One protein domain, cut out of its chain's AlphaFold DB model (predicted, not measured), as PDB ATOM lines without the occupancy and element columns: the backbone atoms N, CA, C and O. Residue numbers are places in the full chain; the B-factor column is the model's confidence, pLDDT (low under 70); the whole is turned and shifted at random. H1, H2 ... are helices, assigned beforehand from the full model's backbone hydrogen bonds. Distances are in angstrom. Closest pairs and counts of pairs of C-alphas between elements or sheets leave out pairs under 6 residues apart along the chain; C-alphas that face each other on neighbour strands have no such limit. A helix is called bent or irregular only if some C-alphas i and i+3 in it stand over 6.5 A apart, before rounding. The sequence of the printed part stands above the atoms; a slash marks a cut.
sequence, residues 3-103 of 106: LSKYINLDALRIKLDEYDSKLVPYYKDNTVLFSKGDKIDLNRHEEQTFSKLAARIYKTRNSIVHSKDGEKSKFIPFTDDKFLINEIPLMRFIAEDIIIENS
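What this domain is: This is residues 3 to 103 of the 106 residues of an uncharacterized protein of Neobacillus mesonae (UniProt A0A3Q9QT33). A long helix, H4, runs along one side of the body, close to its longest axis, and H6, H2 and H3 complete a rough ring with it, with residues 37 to 41 of a long loop passing between H3 and H4. H2 and H3 make a corner, H6 slants steeply past H4, short H1 lies near the beginning of H4 and short H5 toward the other end, where residues 66 to 80 loop out beyond the last residue of H4 and fold back. The printed part has 101 residues with six named helices, H1 to H6 in order along the chain, and no named strand; the class is all helix, with 61 residues in the helices. It is compact, with a radius of gyration of the C-alphas of 13.6 A, and its C-alphas span 38 by 28 by 23 A.

Where its parts are: H4, residues 47 to 65, is 28.0 A long, from C-alpha 47 at (31.176, -51.191, 7.224) to C-alpha 65 at (32.241, -57.213, 34.528). It is neither bent nor irregular, but only just: C-alphas 47 and 50 are 6.1 A apart. H6, residues 88 to 102, is 21.1 A long and ends with C-alpha 102 at (14.506, -62.166, 16.804). H2, residues 9 to 20, is 16.2 A long, and H3, residues 23 to 29, is 9.9 A long. H1, residues 3 to 6, is 5.5 A long and begins with C-alpha 3 at (24.877, -56.101, 14.815); H5, residues 81 to 84, is 4.9 A long.

How they stand to each other: H4 and H6 are close but not clearly touching, with the closest C-alphas, those of Ile 57 and Met 91, 6.9 A apart; they run opposite ways at a steep tilt of 66 degrees. H4, with residues 50 to 54 alone, only just touches H1, with 3 pairs of C-alphas within 8 A, the closest those of Ser 4 and Phe 50 at 6.3 A. H6, with residues 97 to 101 alone, only just touches H1, also with 3 pairs, the closest those of Tyr 6 and Ile 98 at 5.7 A. With residues 89 to 94 alone, H6 touches H2, the closest C-alphas being those of Leu 12 and Phe 93 at 7.0 A; they run opposite ways at a steep tilt of 44 degrees. H2, with residues 13 to 17 alone, touches H3, the closest C-alphas being those of Leu 16 and Leu 23 at 6.3 A; their lines are only just about perpendicular, at 70.2 degrees. H5 touches no helix: it and H6 meet only through their link, and it is only just apart from H4, with closest C-alphas 8.2 A apart. Every O i to N i+4 pair is within hydrogen-bond range in H2, H3 and H6, and 14 of 15 are in H4; H1 and H5 are too short for such a pair, and each has its one O i to N i+3 pair within range.

The domain as a whole: The two C-alphas farthest apart are those of Gly 70 and Ser 103, at 40.6 A. The printed part runs from residue 3 to residue 103 with no cut. The links H3 to H4, 17 residues, and H4 to H5, 15 residues, are long, and the other three are tight. The mean pLDDT of the printed part is 91.4; residues 67 to 72 are under 70.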
ATOM      1  N   LEU A   3      25.580 -57.397  14.813       87.69
ATOM      2  CA  LEU A   3      24.877 -56.101  14.815       87.69
ATOM      3  C   LEU A   3      24.404 -55.683  13.419       87.69
ATOM      4  O   LEU A   3      23.283 -55.224  13.276       87.69
ATOM      5  N   SER A   4      25.210 -55.911  12.378       88.31
ATOM      6  CA  SER A   4      24.852 -55.521  11.008       88.31
ATOM      7  C   SER A   4      23.648 -56.280  10.439       88.31
ATOM      8  O   SER A   4      23.171 -55.926   9.370       88.31
ATOM      9  N   LYS A   5      23.195 -57.356  11.102       88.88
ATOM     10  CA  LYS A   5      22.004 -58.119  10.702       88.88
ATOM     11  C   LYS A   5      20.710 -57.573  11.305       88.88
ATOM     12  O   LYS A   5      19.670 -57.750  10.694       88.88
ATOM     13  N   TYR A   6      20.788 -56.969  12.489       89.62
ATOM     14  CA  TYR A   6      19.613 -56.642  13.307       89.62
ATOM     15  C   TYR A   6      19.483 -55.151  13.616       89.62
ATOM     16  O   TYR A   6      18.437 -54.708  14.065       89.62
ATOM     17  N   ILE A   7      20.543 -54.368  13.410       92.12
ATOM     18  CA  ILE A   7      20.568 -52.953  13.772       92.12
ATOM     19  C   ILE A   7      20.523 -52.099  12.511       92.12
ATOM     20  O   ILE A   7      21.434 -52.141  11.682       92.12
ATOM     21  N   ASN A   8      19.493 -51.262  12.414       93.25
ATOM     22  CA  ASN A   8      19.442 -50.151  11.474       93.25
ATOM     23  C   ASN A   8      20.048 -48.901  12.139       93.25
ATOM     24  O   ASN A   8      19.529 -48.418  13.145       93.25
ATOM     25  N   LEU A   9      21.149 -48.376  11.586       94.19
ATOM     26  CA  LEU A   9      21.866 -47.234  12.176       94.19
ATOM     27  C   LEU A   9      21.042 -45.941  12.200       94.19
ATOM     28  O   LEU A   9      21.157 -45.189  13.164       94.19
ATOM     29  N   ASP A  10      20.199 -45.694  11.194       95.25
ATOM     30  CA  ASP A  10      19.338 -44.507  11.174       95.25
ATOM     31  C   ASP A  10      18.281 -44.585  12.272       95.25
ATOM     32  O   ASP A  10      18.091 -43.626  13.019       95.25
ATOM     33  N   ALA A  11      17.636 -45.747  12.415       95.44
ATOM     34  CA  ALA A  11      16.644 -45.974  13.460       95.44
ATOM     35  C   ALA A  11      17.273 -45.871  14.858       95.44
ATOM     36  O   ALA A  11      16.717 -45.214  15.738       95.44
ATOM     37  N   LEU A  12      18.460 -46.459  15.052       96.50
ATOM     38  CA  LEU A  12      19.210 -46.347  16.302       96.50
ATOM     39  C   LEU A  12      19.567 -44.886  16.613       96.50
ATOM     40  O   LEU A  12      19.402 -44.454  17.751       96.50
ATOM     41  N   ARG A  13      20.025 -44.116  15.616       96.62
ATOM     42  CA  ARG A  13      20.335 -42.689  15.781       96.62
ATOM     43  C   ARG A  13      19.102 -41.906  16.221       96.62
ATOM     44  O   ARG A  13      19.195 -41.156  17.183       96.62
ATOM     45  N   ILE A  14      17.963 -42.119  15.562       97.50
ATOM     46  CA  ILE A  14      16.700 -41.452  15.902       97.50
ATOM     47  C   ILE A  14      16.306 -41.756  17.352       97.50
ATOM     48  O   ILE A  14      16.086 -40.825  18.117       97.50
ATOM     49  N   LYS A  15      16.317 -43.031  17.768       97.75
ATOM     50  CA  LYS A  15      16.002 -43.424  19.156       97.75
ATOM     51  C   LYS A  15      16.921 -42.756  20.181       97.75
ATOM     52  O   LYS A  15      16.473 -42.349  21.249       97.75
ATOM     53  N   LEU A  16      18.214 -42.654  19.867       98.19
ATOM     54  CA  LEU A  16      19.195 -41.998  20.731       98.19
ATOM     55  C   LEU A  16      18.952 -40.490  20.825       98.19
ATOM     56  O   LEU A  16      18.976 -39.958  21.931       98.19
ATOM     57  N   ASP A  17      18.693 -39.823  19.701       97.31
ATOM     58  CA  ASP A  17      18.433 -38.381  19.666       97.31
ATOM     59  C   ASP A  17      17.108 -38.012  20.354       97.31
ATOM     60  O   ASP A  17      17.041 -36.996  21.049       97.31
ATOM     61  N   GLU A  18      16.072 -38.843  20.212       98.00
ATOM     62  CA  GLU A  18      14.793 -38.691  20.918       98.00
ATOM     63  C   GLU A  18      14.933 -38.891  22.432       98.00
ATOM     64  O   GLU A  18      14.248 -38.227  23.209       98.00
ATOM     65  N   TYR A  19      15.826 -39.789  22.862       97.94
ATOM     66  CA  TYR A  19      16.105 -40.023  24.278       97.94
ATOM     67  C   TYR A  19      16.923 -38.883  24.900       97.94
ATOM     68  O   TYR A  19      16.555 -38.352  25.947       97.94
ATOM     69  N   ASP A  20      18.036 -38.512  24.261       97.88
ATOM     70  CA  ASP A  20      18.837 -37.332  24.579       97.88
ATOM     71  C   ASP A  20      19.698 -36.949  23.363       97.88
ATOM     72  O   ASP A  20      20.694 -37.603  23.044       97.88
ATOM     73  N   SER A  21      19.353 -35.820  22.738       97.44
ATOM     74  CA  SER A  21      20.047 -35.216  21.584       97.44
ATOM     75  C   SER A  21      21.565 -35.018  21.737       97.44
ATOM     76  O   SER A  21      22.264 -34.737  20.761       97.44
ATOM     77  N   LYS A  22      22.118 -35.137  22.950       97.62
ATOM     78  CA  LYS A  22      23.563 -35.056  23.201       97.62
ATOM     79  C   LYS A  22      24.294 -36.375  22.961       97.62
ATOM     80  O   LYS A  22      25.516 -36.350  22.811       97.62
ATOM     81  N   LEU A  23      23.597 -37.511  22.920       97.88
ATOM     82  CA  LEU A  23      24.220 -38.836  22.871       97.88
ATOM     83  C   LEU A  23      24.942 -39.104  21.553       97.88
ATOM     84  O   LEU A  23      26.093 -39.541  21.565       97.88
ATOM     85  N   VAL A  24      24.314 -38.803  20.414       97.50
ATOM     86  CA  VAL A  24      24.933 -39.018  19.097       97.50
ATOM     87  C   VAL A  24      26.217 -38.184  18.937       97.50
ATOM     88  O   VAL A  24      27.252 -38.768  18.597       97.50
ATOM     89  N   PRO A  25      26.233 -36.869  19.255       97.62
ATOM     90  CA  PRO A  25      27.477 -36.102  19.345       97.62
ATOM     91  C   PRO A  25      28.478 -36.688  20.349       97.62
ATOM     92  O   PRO A  25      29.670 -36.803  20.056       97.62
ATOM     93  N   TYR A  26      28.011 -37.115  21.525       97.75
ATOM     94  CA  TYR A  26      28.878 -37.667  22.561       97.75
ATOM     95  C   TYR A  26      29.648 -38.902  22.072       97.75
ATOM     96  O   TYR A  26      30.867 -38.957  22.260       97.75
ATOM     97  N   TYR A  27      28.992 -39.857  21.406       97.44
ATOM     98  CA  TYR A  27      29.652 -41.061  20.885       97.44
ATOM     99  C   TYR A  27      30.696 -40.752  19.814       97.44
ATOM    100  O   TYR A  27      31.738 -41.414  19.759       97.44
ATOM    101  N   LYS A  28      30.440 -39.726  19.000       97.12
ATOM    102  CA  LYS A  28      31.359 -39.262  17.961       97.12
ATOM    103  C   LYS A  28      32.614 -38.627  18.546       97.12
ATOM    104  O   LYS A  28      33.712 -38.882  18.052       97.12
ATOM    105  N   ASP A  29      32.470 -37.846  19.612       97.31
ATOM    106  CA  ASP A  29      33.554 -36.992  20.096       97.31
ATOM    107  C   ASP A  29      34.292 -37.551  21.317       97.31
ATOM    108  O   ASP A  29      35.432 -37.146  21.575       97.31
ATOM    109  N   ASN A  30      33.723 -38.532  22.025       97.38
ATOM    110  CA  ASN A  30      34.250 -39.012  23.302       97.38
ATOM    111  C   ASN A  30      34.632 -40.491  23.271       97.38
ATOM    112  O   ASN A  30      33.888 -41.361  22.811       97.38
ATOM    113  N   THR A  31      35.800 -40.783  23.840       96.38
ATOM    114  CA  THR A  31      36.139 -42.139  24.270       96.38
ATOM    115  C   THR A  31      35.525 -42.402  25.642       96.38
ATOM    116  O   THR A  31      35.375 -41.490  26.454       96.38
ATOM    117  N   VAL A  32      35.177 -43.654  25.930       94.69
ATOM    118  CA  VAL A  32      34.680 -44.027  27.263       94.69
ATOM    119  C   VAL A  32      35.863 -44.057  28.225       94.69
ATOM    120  O   VAL A  32      36.787 -44.851  28.042       94.69
ATOM    121  N   LEU A  33      35.867 -43.188  29.237       92.50
ATOM    122  CA  LEU A  33      37.076 -42.933  30.027       92.50
ATOM    123  C   LEU A  33      37.603 -44.187  30.742       92.50
ATOM    124  O   LEU A  33      38.810 -44.453  30.679       92.50
ATOM    125  N   PHE A  34      36.702 -44.947  31.371       91.94
ATOM    126  CA  PHE A  34      37.033 -46.126  32.174       91.94
ATOM    127  C   PHE A  34      37.301 -47.381  31.331       91.94
ATOM    128  O   PHE A  34      38.130 -48.201  31.709       91.94
ATOM    129  N   SER A  35      36.653 -47.525  30.167       93.25
ATOM    130  CA  SER A  35      36.788 -48.725  29.325       93.25
ATOM    131  C   SER A  35      37.706 -48.562  28.116       93.25
ATOM    132  O   SER A  35      38.071 -49.545  27.470       93.25
ATOM    133  N   LYS A  36      38.087 -47.323  27.784       93.44
ATOM    134  CA  LYS A  36      38.773 -46.964  26.530       93.44
ATOM    135  C   LYS A  36      37.986 -47.397  25.285       93.44
ATOM    136  O   LYS A  36      38.573 -47.759  24.261       93.44
ATOM    137  N   GLY A  37      36.655 -47.372  25.380       93.62
ATOM    138  CA  GLY A  37      35.754 -47.518  24.240       93.62
ATOM    139  C   GLY A  37      35.996 -46.409  23.216       93.62
ATOM    140  O   GLY A  37      36.071 -45.237  23.587       93.62
ATOM    141  N   ASP A  38      36.153 -46.781  21.947       94.88
ATOM    142  CA  ASP A  38      36.533 -45.851  20.882       94.88
ATOM    143  C   ASP A  38      35.367 -44.958  20.450       94.88
ATOM    144  O   ASP A  38      34.196 -45.306  20.608       94.88
ATOM    145  N   LYS A  39      35.712 -43.807  19.871       96.25
ATOM    146  CA  LYS A  39      34.766 -42.884  19.239       96.25
ATOM    147  C   LYS A  39      34.088 -43.540  18.038       96.25
ATOM    148  O   LYS A  39      34.755 -44.207  17.240       96.25
ATOM    149  N   ILE A  40      32.790 -43.303  17.879       95.94
ATOM    150  CA  ILE A  40      31.992 -43.826  16.768       95.94
ATOM    151  C   ILE A  40      31.100 -42.732  16.184       95.94
ATOM    152  O   ILE A  40      30.328 -42.101  16.895       95.94
ATOM    153  N   ASP A  41      31.203 -42.507  14.875       95.31
ATOM    154  CA  ASP A  41      30.307 -41.591  14.166       95.31
ATOM    155  C   ASP A  41      29.123 -42.384  13.608       95.31
ATOM    156  O   ASP A  41      29.238 -43.037  12.570       95.31
ATOM    157  N   LEU A  42      27.990 -42.345  14.316       94.19
ATOM    158  CA  LEU A  42      26.767 -43.053  13.920       94.19
ATOM    159  C   LEU A  42      26.111 -42.470  12.658       94.19
ATOM    160  O   LEU A  42      25.213 -43.091  12.106       94.19
ATOM    161  N   ASN A  43      26.572 -41.313  12.166       90.56
ATOM    162  CA  ASN A  43      26.081 -40.726  10.914       90.56
ATOM    163  C   ASN A  43      26.739 -41.328   9.665       90.56
ATOM    164  O   ASN A  43      26.370 -40.976   8.547       90.56
ATOM    165  N   ARG A  44      27.754 -42.184   9.834       88.25
ATOM    166  CA  ARG A  44      28.476 -42.803   8.721       88.25
ATOM    167  C   ARG A  44      28.039 -44.250   8.533       88.25
ATOM    168  O   ARG A  44      28.260 -45.085   9.408       88.25
ATOM    169  N   HIS A  45      27.520 -44.570   7.350       81.19
ATOM    170  CA  HIS A  45      27.151 -45.933   6.943       81.19
ATOM    171  C   HIS A  45      28.343 -46.688   6.342       81.19
ATOM    172  O   HIS A  45      28.271 -47.257   5.257       81.19
ATOM    173  N   GLU A  46      29.476 -46.656   7.036       84.06
ATOM    174  CA  GLU A  46      30.659 -47.407   6.637       84.06
ATOM    175  C   GLU A  46      30.624 -48.787   7.313       84.06
ATOM    176  O   GLU A  46      30.203 -48.912   8.465       84.06
ATOM    177  N   GLU A  47      31.114 -49.834   6.646       77.94
ATOM    178  CA  GLU A  47      31.176 -51.191   7.224       77.94
ATOM    179  C   GLU A  47      31.910 -51.200   8.582       77.94
ATOM    180  O   GLU A  47      31.524 -51.883   9.535       77.94
ATOM    181  N   GLN A  48      32.930 -50.347   8.707       87.50
ATOM    182  CA  GLN A  48      33.701 -50.174   9.933       87.50
ATOM    183  C   GLN A  48      32.904 -49.578  11.104       87.50
ATOM    184  O   GLN A  48      33.309 -49.777  12.250       87.50
ATOM    185  N   THR A  49      31.785 -48.881  10.867       92.56
ATOM    186  CA  THR A  49      30.952 -48.298  11.933       92.56
ATOM    187  C   THR A  49      30.417 -49.388  12.851       92.56
ATOM    188  O   THR A  49      30.544 -49.291  14.070       92.56
ATOM    189  N   PHE A  50      29.918 -50.479  12.272       92.56
ATOM    190  CA  PHE A  50      29.447 -51.638  13.021       92.56
ATOM    191  C   PHE A  50      30.574 -52.289  13.833       92.56
ATOM    192  O   PHE A  50      30.397 -52.557  15.022       92.56
ATOM    193  N   SER A  51      31.751 -52.484  13.233       92.56
ATOM    194  CA  SER A  51      32.913 -53.049  13.934       92.56
ATOM    195  C   SER A  51      33.329 -52.197  15.141       92.56
ATOM    196  O   SER A  51      33.497 -52.712  16.249       92.56
ATOM    197  N   LYS A  52      33.401 -50.870  14.970       94.56
ATOM    198  CA  LYS A  52      33.733 -49.942  16.060       94.56
ATOM    199  C   LYS A  52      32.652 -49.904  17.141       94.56
ATOM    200  O   LYS A  52      32.983 -49.873  18.324       94.56
ATOM    201  N   LEU A  53      31.377 -49.955  16.755       95.50
ATOM    202  CA  LEU A  53      30.252 -50.026  17.687       95.50
ATOM    203  C   LEU A  53      30.322 -51.299  18.544       95.50
ATOM    204  O   LEU A  53      30.262 -51.220  19.770       95.50
ATOM    205  N   ALA A  54      30.540 -52.459  17.918       94.31
ATOM    206  CA  ALA A  54      30.728 -53.723  18.625       94.31
ATOM    207  C   ALA A  54      31.922 -53.663  19.590       94.31
ATOM    208  O   ALA A  54      31.804 -54.082  20.742       94.31
ATOM    209  N   ALA A  55      33.052 -53.095  19.153       94.56
ATOM    210  CA  ALA A  55      34.235 -52.930  19.991       94.56
ATOM    211  C   ALA A  55      33.978 -52.008  21.196       94.56
ATOM    212  O   ALA A  55      34.404 -52.328  22.307       94.56
ATOM    213  N   ARG A  56      33.255 -50.893  21.013       96.62
ATOM    214  CA  ARG A  56      32.879 -49.977  22.103       96.62
ATOM    215  C   ARG A  56      31.990 -50.668  23.138       96.62
ATOM    216  O   ARG A  56      32.281 -50.571  24.329       96.62
ATOM    217  N   ILE A  57      30.966 -51.400  22.696       95.50
ATOM    218  CA  ILE A  57      30.068 -52.167  23.579       95.50
ATOM    219  C   ILE A  57      30.859 -53.230  24.341       95.50
ATOM    220  O   ILE A  57      30.754 -53.322  25.563       95.50
ATOM    221  N   TYR A  58      31.688 -54.000  23.632       93.94
ATOM    222  CA  TYR A  58      32.501 -55.054  24.229       93.94
ATOM    223  C   TYR A  58      33.430 -54.505  25.313       93.94
ATOM    224  O   TYR A  58      33.396 -54.995  26.438       93.94
ATOM    225  N   LYS A  59      34.207 -53.457  25.007       93.94
ATOM    226  CA  LYS A  59      35.121 -52.822  25.969       93.94
ATOM    227  C   LYS A  59      34.370 -52.317  27.200       93.94
ATOM    228  O   LYS A  59      34.769 -52.611  28.320       93.94
ATOM    229  N   THR A  60      33.258 -51.609  27.000       94.75
ATOM    230  CA  THR A  60      32.447 -51.054  28.095       94.75
ATOM    231  C   THR A  60      31.877 -52.148  28.989       94.75
ATOM    232  O   THR A  60      32.101 -52.117  30.197       94.75
ATOM    233  N   ARG A  61      31.232 -53.171  28.413       93.00
ATOM    234  CA  ARG A  61      30.721 -54.325  29.168       93.00
ATOM    235  C   ARG A  61      31.849 -55.058  29.890       93.00
ATOM    236  O   ARG A  61      31.682 -55.447  31.045       93.00
ATOM    237  N   ASN A  62      32.987 -55.257  29.224       91.31
ATOM    238  CA  ASN A  62      34.135 -55.954  29.796       91.31
ATOM    239  C   ASN A  62      34.681 -55.220  31.022       91.31
ATOM    240  O   ASN A  62      34.861 -55.855  32.051       91.31
ATOM    241  N   SER A  63      34.854 -53.898  30.957       91.56
ATOM    242  CA  SER A  63      35.353 -53.101  32.085       91.56
ATOM    243  C   SER A  63      34.406 -53.047  33.282       91.56
ATOM    244  O   SER A  63      34.871 -52.819  34.392       91.56
ATOM    245  N   ILE A  64      33.102 -53.262  33.080       90.81
ATOM    246  CA  ILE A  64      32.130 -53.382  34.177       90.81
ATOM    247  C   ILE A  64      32.246 -54.761  34.836       90.81
ATOM    248  O   ILE A  64      32.321 -54.870  36.058       90.81
ATOM    249  N   VAL A  65      32.282 -55.827  34.030       87.25
ATOM    250  CA  VAL A  65      32.241 -57.213  34.528       87.25
ATOM    251  C   VAL A  65      33.591 -57.686  35.068       87.25
ATOM    252  O   VAL A  65      33.646 -58.422  36.051       87.25
ATOM    253  N   HIS A  66      34.688 -57.265  34.446       77.81
ATOM    254  CA  HIS A  66      36.046 -57.672  34.786       77.81
ATOM    255  C   HIS A  66      36.795 -56.504  35.430       77.81
ATOM    256  O   HIS A  66      37.688 -55.906  34.845       77.81
ATOM    257  N   SER A  67      36.437 -56.195  36.677       66.06
ATOM    258  CA  SER A  67      37.089 -55.147  37.477       66.06
ATOM    259  C   SER A  67      38.212 -55.704  38.365       66.06
ATOM    260  O   SER A  67      38.275 -55.407  39.555       66.06
ATOM    261  N   LYS A  68      39.081 -56.570  37.821       62.06
ATOM    262  CA  LYS A  68      40.197 -57.150  38.594       62.06
ATOM    263  C   LYS A  68      41.279 -56.104  38.870       62.06
ATOM    264  O   LYS A  68      41.573 -55.255  38.028       62.06
ATOM    265  N   ASP A  69      41.919 -56.201  40.033       54.62
ATOM    266  CA  ASP A  69      43.072 -55.365  40.352       54.62
ATOM    267  C   ASP A  69      44.255 -55.684  39.427       54.62
ATOM    268  O   ASP A  69      44.674 -56.832  39.300       54.62
ATOM    269  N   GLY A  70      44.762 -54.650  38.746       57.88
ATOM    270  CA  GLY A  70      45.864 -54.735  37.777       57.88
ATOM    271  C   GLY A  70      45.491 -54.356  36.339       57.88
ATOM    272  O   GLY A  70      46.377 -54.012  35.557       57.88
ATOM    273  N   GLU A  71      44.203 -54.339  35.978       64.88
ATOM    274  CA  GLU A  71      43.772 -53.874  34.654       64.88
ATOM    275  C   GLU A  71      43.652 -52.342  34.593       64.88
ATOM    276  O   GLU A  71      43.081 -51.700  35.475       64.88
ATOM    277  N   LYS A  72      44.187 -51.738  33.520       66.00
ATOM    278  CA  LYS A  72      44.144 -50.278  33.296       66.00
ATOM    279  C   LYS A  72      42.752 -49.752  32.924       66.00
ATOM    280  O   LYS A  72      42.530 -48.547  33.019       66.00
ATOM    281  N   SER A  73      41.849 -50.628  32.487       77.62
ATOM    282  CA  SER A  73      40.507 -50.277  32.014       77.62
ATOM    283  C   SER A  73      39.448 -50.949  32.885       77.62
ATOM    284  O   SER A  73      38.842 -51.938  32.471       77.62
ATOM    285  N   LYS A  74      39.249 -50.431  34.100       85.81
ATOM    286  CA  LYS A  74      38.267 -50.941  35.067       85.81
ATOM    287  C   LYS A  74      37.224 -49.884  35.398       85.81
ATOM    288  O   LYS A  74      37.558 -48.706  35.478       85.81
ATOM    289  N   PHE A  75      35.987 -50.321  35.595       91.06
ATOM    290  CA  PHE A  75      34.912 -49.479  36.101       91.06
ATOM    291  C   PHE A  75      35.021 -49.340  37.625       91.06
ATOM    292  O   PHE A  75      35.145 -50.335  38.340       91.06
ATOM    293  N   ILE A  76      34.962 -48.108  38.127       90.75
ATOM    294  CA  ILE A  76      34.940 -47.797  39.557       90.75
ATOM    295  C   ILE A  76      33.562 -47.207  39.904       90.75
ATOM    296  O   ILE A  76      33.272 -46.078  39.490       90.75
ATOM    297  N   PRO A  77      32.723 -47.921  40.683       90.62
ATOM    298  CA  PRO A  77      31.407 -47.431  41.090       90.62
ATOM    299  C   PRO A  77      31.465 -46.032  41.713       90.62
ATOM    300  O   PRO A  77      32.445 -45.687  42.383       90.62
ATOM    301  N   PHE A  78      30.424 -45.225  41.494       91.69
ATOM    302  CA  PHE A  78      30.278 -43.828  41.940       91.69
ATOM    303  C   PHE A  78      31.247 -42.826  41.291       91.69
ATOM    304  O   PHE A  78      30.913 -41.652  41.135       91.69
ATOM    305  N   THR A  79      32.437 -43.266  40.880       92.31
ATOM    306  CA  THR A  79      33.416 -42.428  40.171       92.31
ATOM    307  C   THR A  79      33.104 -42.377  38.680       92.31
ATOM    308  O   THR A  79      33.088 -41.298  38.077       92.31
ATOM    309  N   ASP A  80      32.831 -43.546  38.096       94.62
ATOM    310  CA  ASP A  80      32.665 -43.718  36.656       94.62
ATOM    311  C   ASP A  80      31.204 -43.722  36.192       94.62
ATOM    312  O   ASP A  80      30.946 -43.683  34.989       94.62
ATOM    313  N   ASP A  81      30.240 -43.694  37.117       93.75
ATOM    314  CA  ASP A  81      28.798 -43.699  36.827       93.75
ATOM    315  C   ASP A  81      28.409 -42.583  35.845       93.75
ATOM    316  O   ASP A  81      27.643 -42.798  34.906       93.75
ATOM    317  N   LYS A  82      29.020 -41.402  36.000       93.50
ATOM    318  CA  LYS A  82      28.815 -40.242  35.117       93.50
ATOM    319  C   LYS A  82      29.257 -40.467  33.668       93.50
ATOM    320  O   LYS A  82      28.814 -39.747  32.782       93.50
ATOM    321  N   PHE A  83      30.152 -41.423  33.426       94.31
ATOM    322  CA  PHE A  83      30.557 -41.825  32.080       94.31
ATOM    323  C   PHE A  83      29.714 -42.999  31.588       94.31
ATOM    324  O   PHE A  83      29.351 -43.041  30.415       94.31
ATOM    325  N   LEU A  84      29.384 -43.932  32.487       95.75
ATOM    326  CA  LEU A  84      28.560 -45.098  32.184       95.75
ATOM    327  C   LEU A  84      27.143 -44.708  31.754       95.75
ATOM    328  O   LEU A  84      26.600 -45.335  30.848       95.75
ATOM    329  N   ILE A  85      26.563 -43.660  32.349       96.44
ATOM    330  CA  ILE A  85      25.194 -43.220  32.050       96.44
ATOM    331  C   ILE A  85      24.971 -42.931  30.561       96.44
ATOM    332  O   ILE A  85      23.900 -43.221  30.041       96.44
ATOM    333  N   ASN A  86      26.000 -42.459  29.853       97.12
ATOM    334  CA  ASN A  86      25.918 -42.190  28.418       97.12
ATOM    335  C   ASN A  86      26.011 -43.470  27.571       97.12
ATOM    336  O   ASN A  86      25.570 -43.477  26.428       97.12
ATOM    337  N   GLU A  87      26.559 -44.567  28.100       97.62
ATOM    338  CA  GLU A  87      26.674 -45.849  27.386       97.62
ATOM    339  C   GLU A  87      25.436 -46.742  27.559       97.62
ATOM    340  O   GLU A  87      25.184 -47.616  26.727       97.62
ATOM    341  N   ILE A  88      24.656 -46.537  28.627       97.00
ATOM    342  CA  ILE A  88      23.458 -47.337  28.921       97.00
ATOM    343  C   ILE A  88      22.420 -47.264  27.784       97.00
ATOM    344  O   ILE A  88      21.996 -48.335  27.343       97.00
ATOM    345  N   PRO A  89      22.027 -46.081  27.260       97.94
ATOM    346  CA  PRO A  89      21.033 -45.991  26.186       97.94
ATOM    347  C   PRO A  89      21.454 -46.746  24.924       97.94
ATOM    348  O   PRO A  89      20.653 -47.482  24.352       97.94
ATOM    349  N   LEU A  90      22.731 -46.646  24.540       97.31
ATOM    350  CA  LEU A  90      23.276 -47.352  23.381       97.31
ATOM    351  C   LEU A  90      23.118 -48.869  23.511       97.31
ATOM    352  O   LEU A  90      22.608 -49.523  22.603       97.31
ATOM    353  N   MET A  91      23.536 -49.435  24.648       95.94
ATOM    354  CA  MET A  91      23.413 -50.875  24.894       95.94
ATOM    355  C   MET A  91      21.950 -51.311  24.994       95.94
ATOM    356  O   MET A  91      21.597 -52.368  24.475       95.94
ATOM    357  N   ARG A  92      21.107 -50.494  25.633       97.44
ATOM    358  CA  ARG A  92      19.678 -50.754  25.792       97.44
ATOM    359  C   ARG A  92      18.971 -50.845  24.442       97.44
ATOM    360  O   ARG A  92      18.365 -51.874  24.171       97.44
ATOM    361  N   PHE A  93      19.074 -49.824  23.592       97.50
ATOM    362  CA  PHE A  93      18.355 -49.805  22.315       97.50
ATOM    363  C   PHE A  93      18.837 -50.891  21.356       97.50
ATOM    364  O   PHE A  93      18.026 -51.525  20.694       97.50
ATOM    365  N   ILE A  94      20.139 -51.187  21.347       95.56
ATOM    366  CA  ILE A  94      20.678 -52.307  20.564       95.56
ATOM    367  C   ILE A  94      20.132 -53.648  21.064       95.56
ATOM    368  O   ILE A  94      19.811 -54.517  20.256       95.56
ATOM    369  N   ALA A  95      20.034 -53.840  22.382       94.75
ATOM    370  CA  ALA A  95      19.452 -55.054  22.941       94.75
ATOM    371  C   ALA A  95      17.960 -55.170  22.598       94.75
ATOM    372  O   ALA A  95      17.522 -56.246  22.199       94.75
ATOM    373  N   GLU A  96      17.206 -54.075  22.709       94.75
ATOM    374  CA  GLU A  96      15.792 -54.012  22.324       94.75
ATOM    375  C   GLU A  96      15.600 -54.368  20.842       94.75
ATOM    376  O   GLU A  96      14.804 -55.256  20.546       94.75
ATOM    377  N   ASP A  97      16.375 -53.770  19.931       93.44
ATOM    378  CA  ASP A  97      16.324 -54.072  18.492       93.44
ATOM    379  C   ASP A  97      16.610 -55.552  18.216       93.44
ATOM    380  O   ASP A  97      15.851 -56.217  17.519       93.44
ATOM    381  N   ILE A  98      17.667 -56.110  18.818       92.12
ATOM    382  CA  ILE A  98      18.002 -57.532  18.649       92.12
ATOM    383  C   ILE A  98      16.867 -58.427  19.154       92.12
ATOM    384  O   ILE A  98      16.551 -59.421  18.500       92.12
ATOM    385  N   ILE A  99      16.274 -58.120  20.308       91.94
ATOM    386  CA  ILE A  99      15.183 -58.918  20.876       91.94
ATOM    387  C   ILE A  99      13.953 -58.846  19.973       91.94
ATOM    388  O   ILE A  99      13.396 -59.892  19.653       91.94
ATOM    389  N   ILE A 100      13.550 -57.650  19.542       90.62
ATOM    390  CA  ILE A 100      12.368 -57.444  18.695       90.62
ATOM    391  C   ILE A 100      12.538 -58.158  17.350       90.62
ATOM    392  O   ILE A 100      11.664 -58.926  16.961       90.62
ATOM    393  N   GLU A 101      13.685 -57.996  16.688       88.19
ATOM    394  CA  GLU A 101      13.957 -58.611  15.380       88.19
ATOM    395  C   GLU A 101      14.115 -60.142  15.442       88.19
ATOM    396  O   GLU A 101      13.943 -60.826  14.435       88.19
ATOM    397  N   ASN A 102      14.447 -60.709  16.609       85.31
ATOM    398  CA  ASN A 102      14.506 -62.166  16.804       85.31
ATOM    399  C   ASN A 102      13.240 -62.748  17.448       85.31
ATOM    400  O   ASN A 102      13.161 -63.964  17.633       85.31
ATOM    401  N   SER A 103      12.263 -61.920  17.814       83.69
ATOM    402  CA  SER A 103      11.031 -62.402  18.431       83.69
ATOM    403  C   SER A 103      10.070 -62.889  17.356       83.69
ATOM    404  O   SER A 103       9.528 -62.108  16.579       83.69
TER     405      SER A 103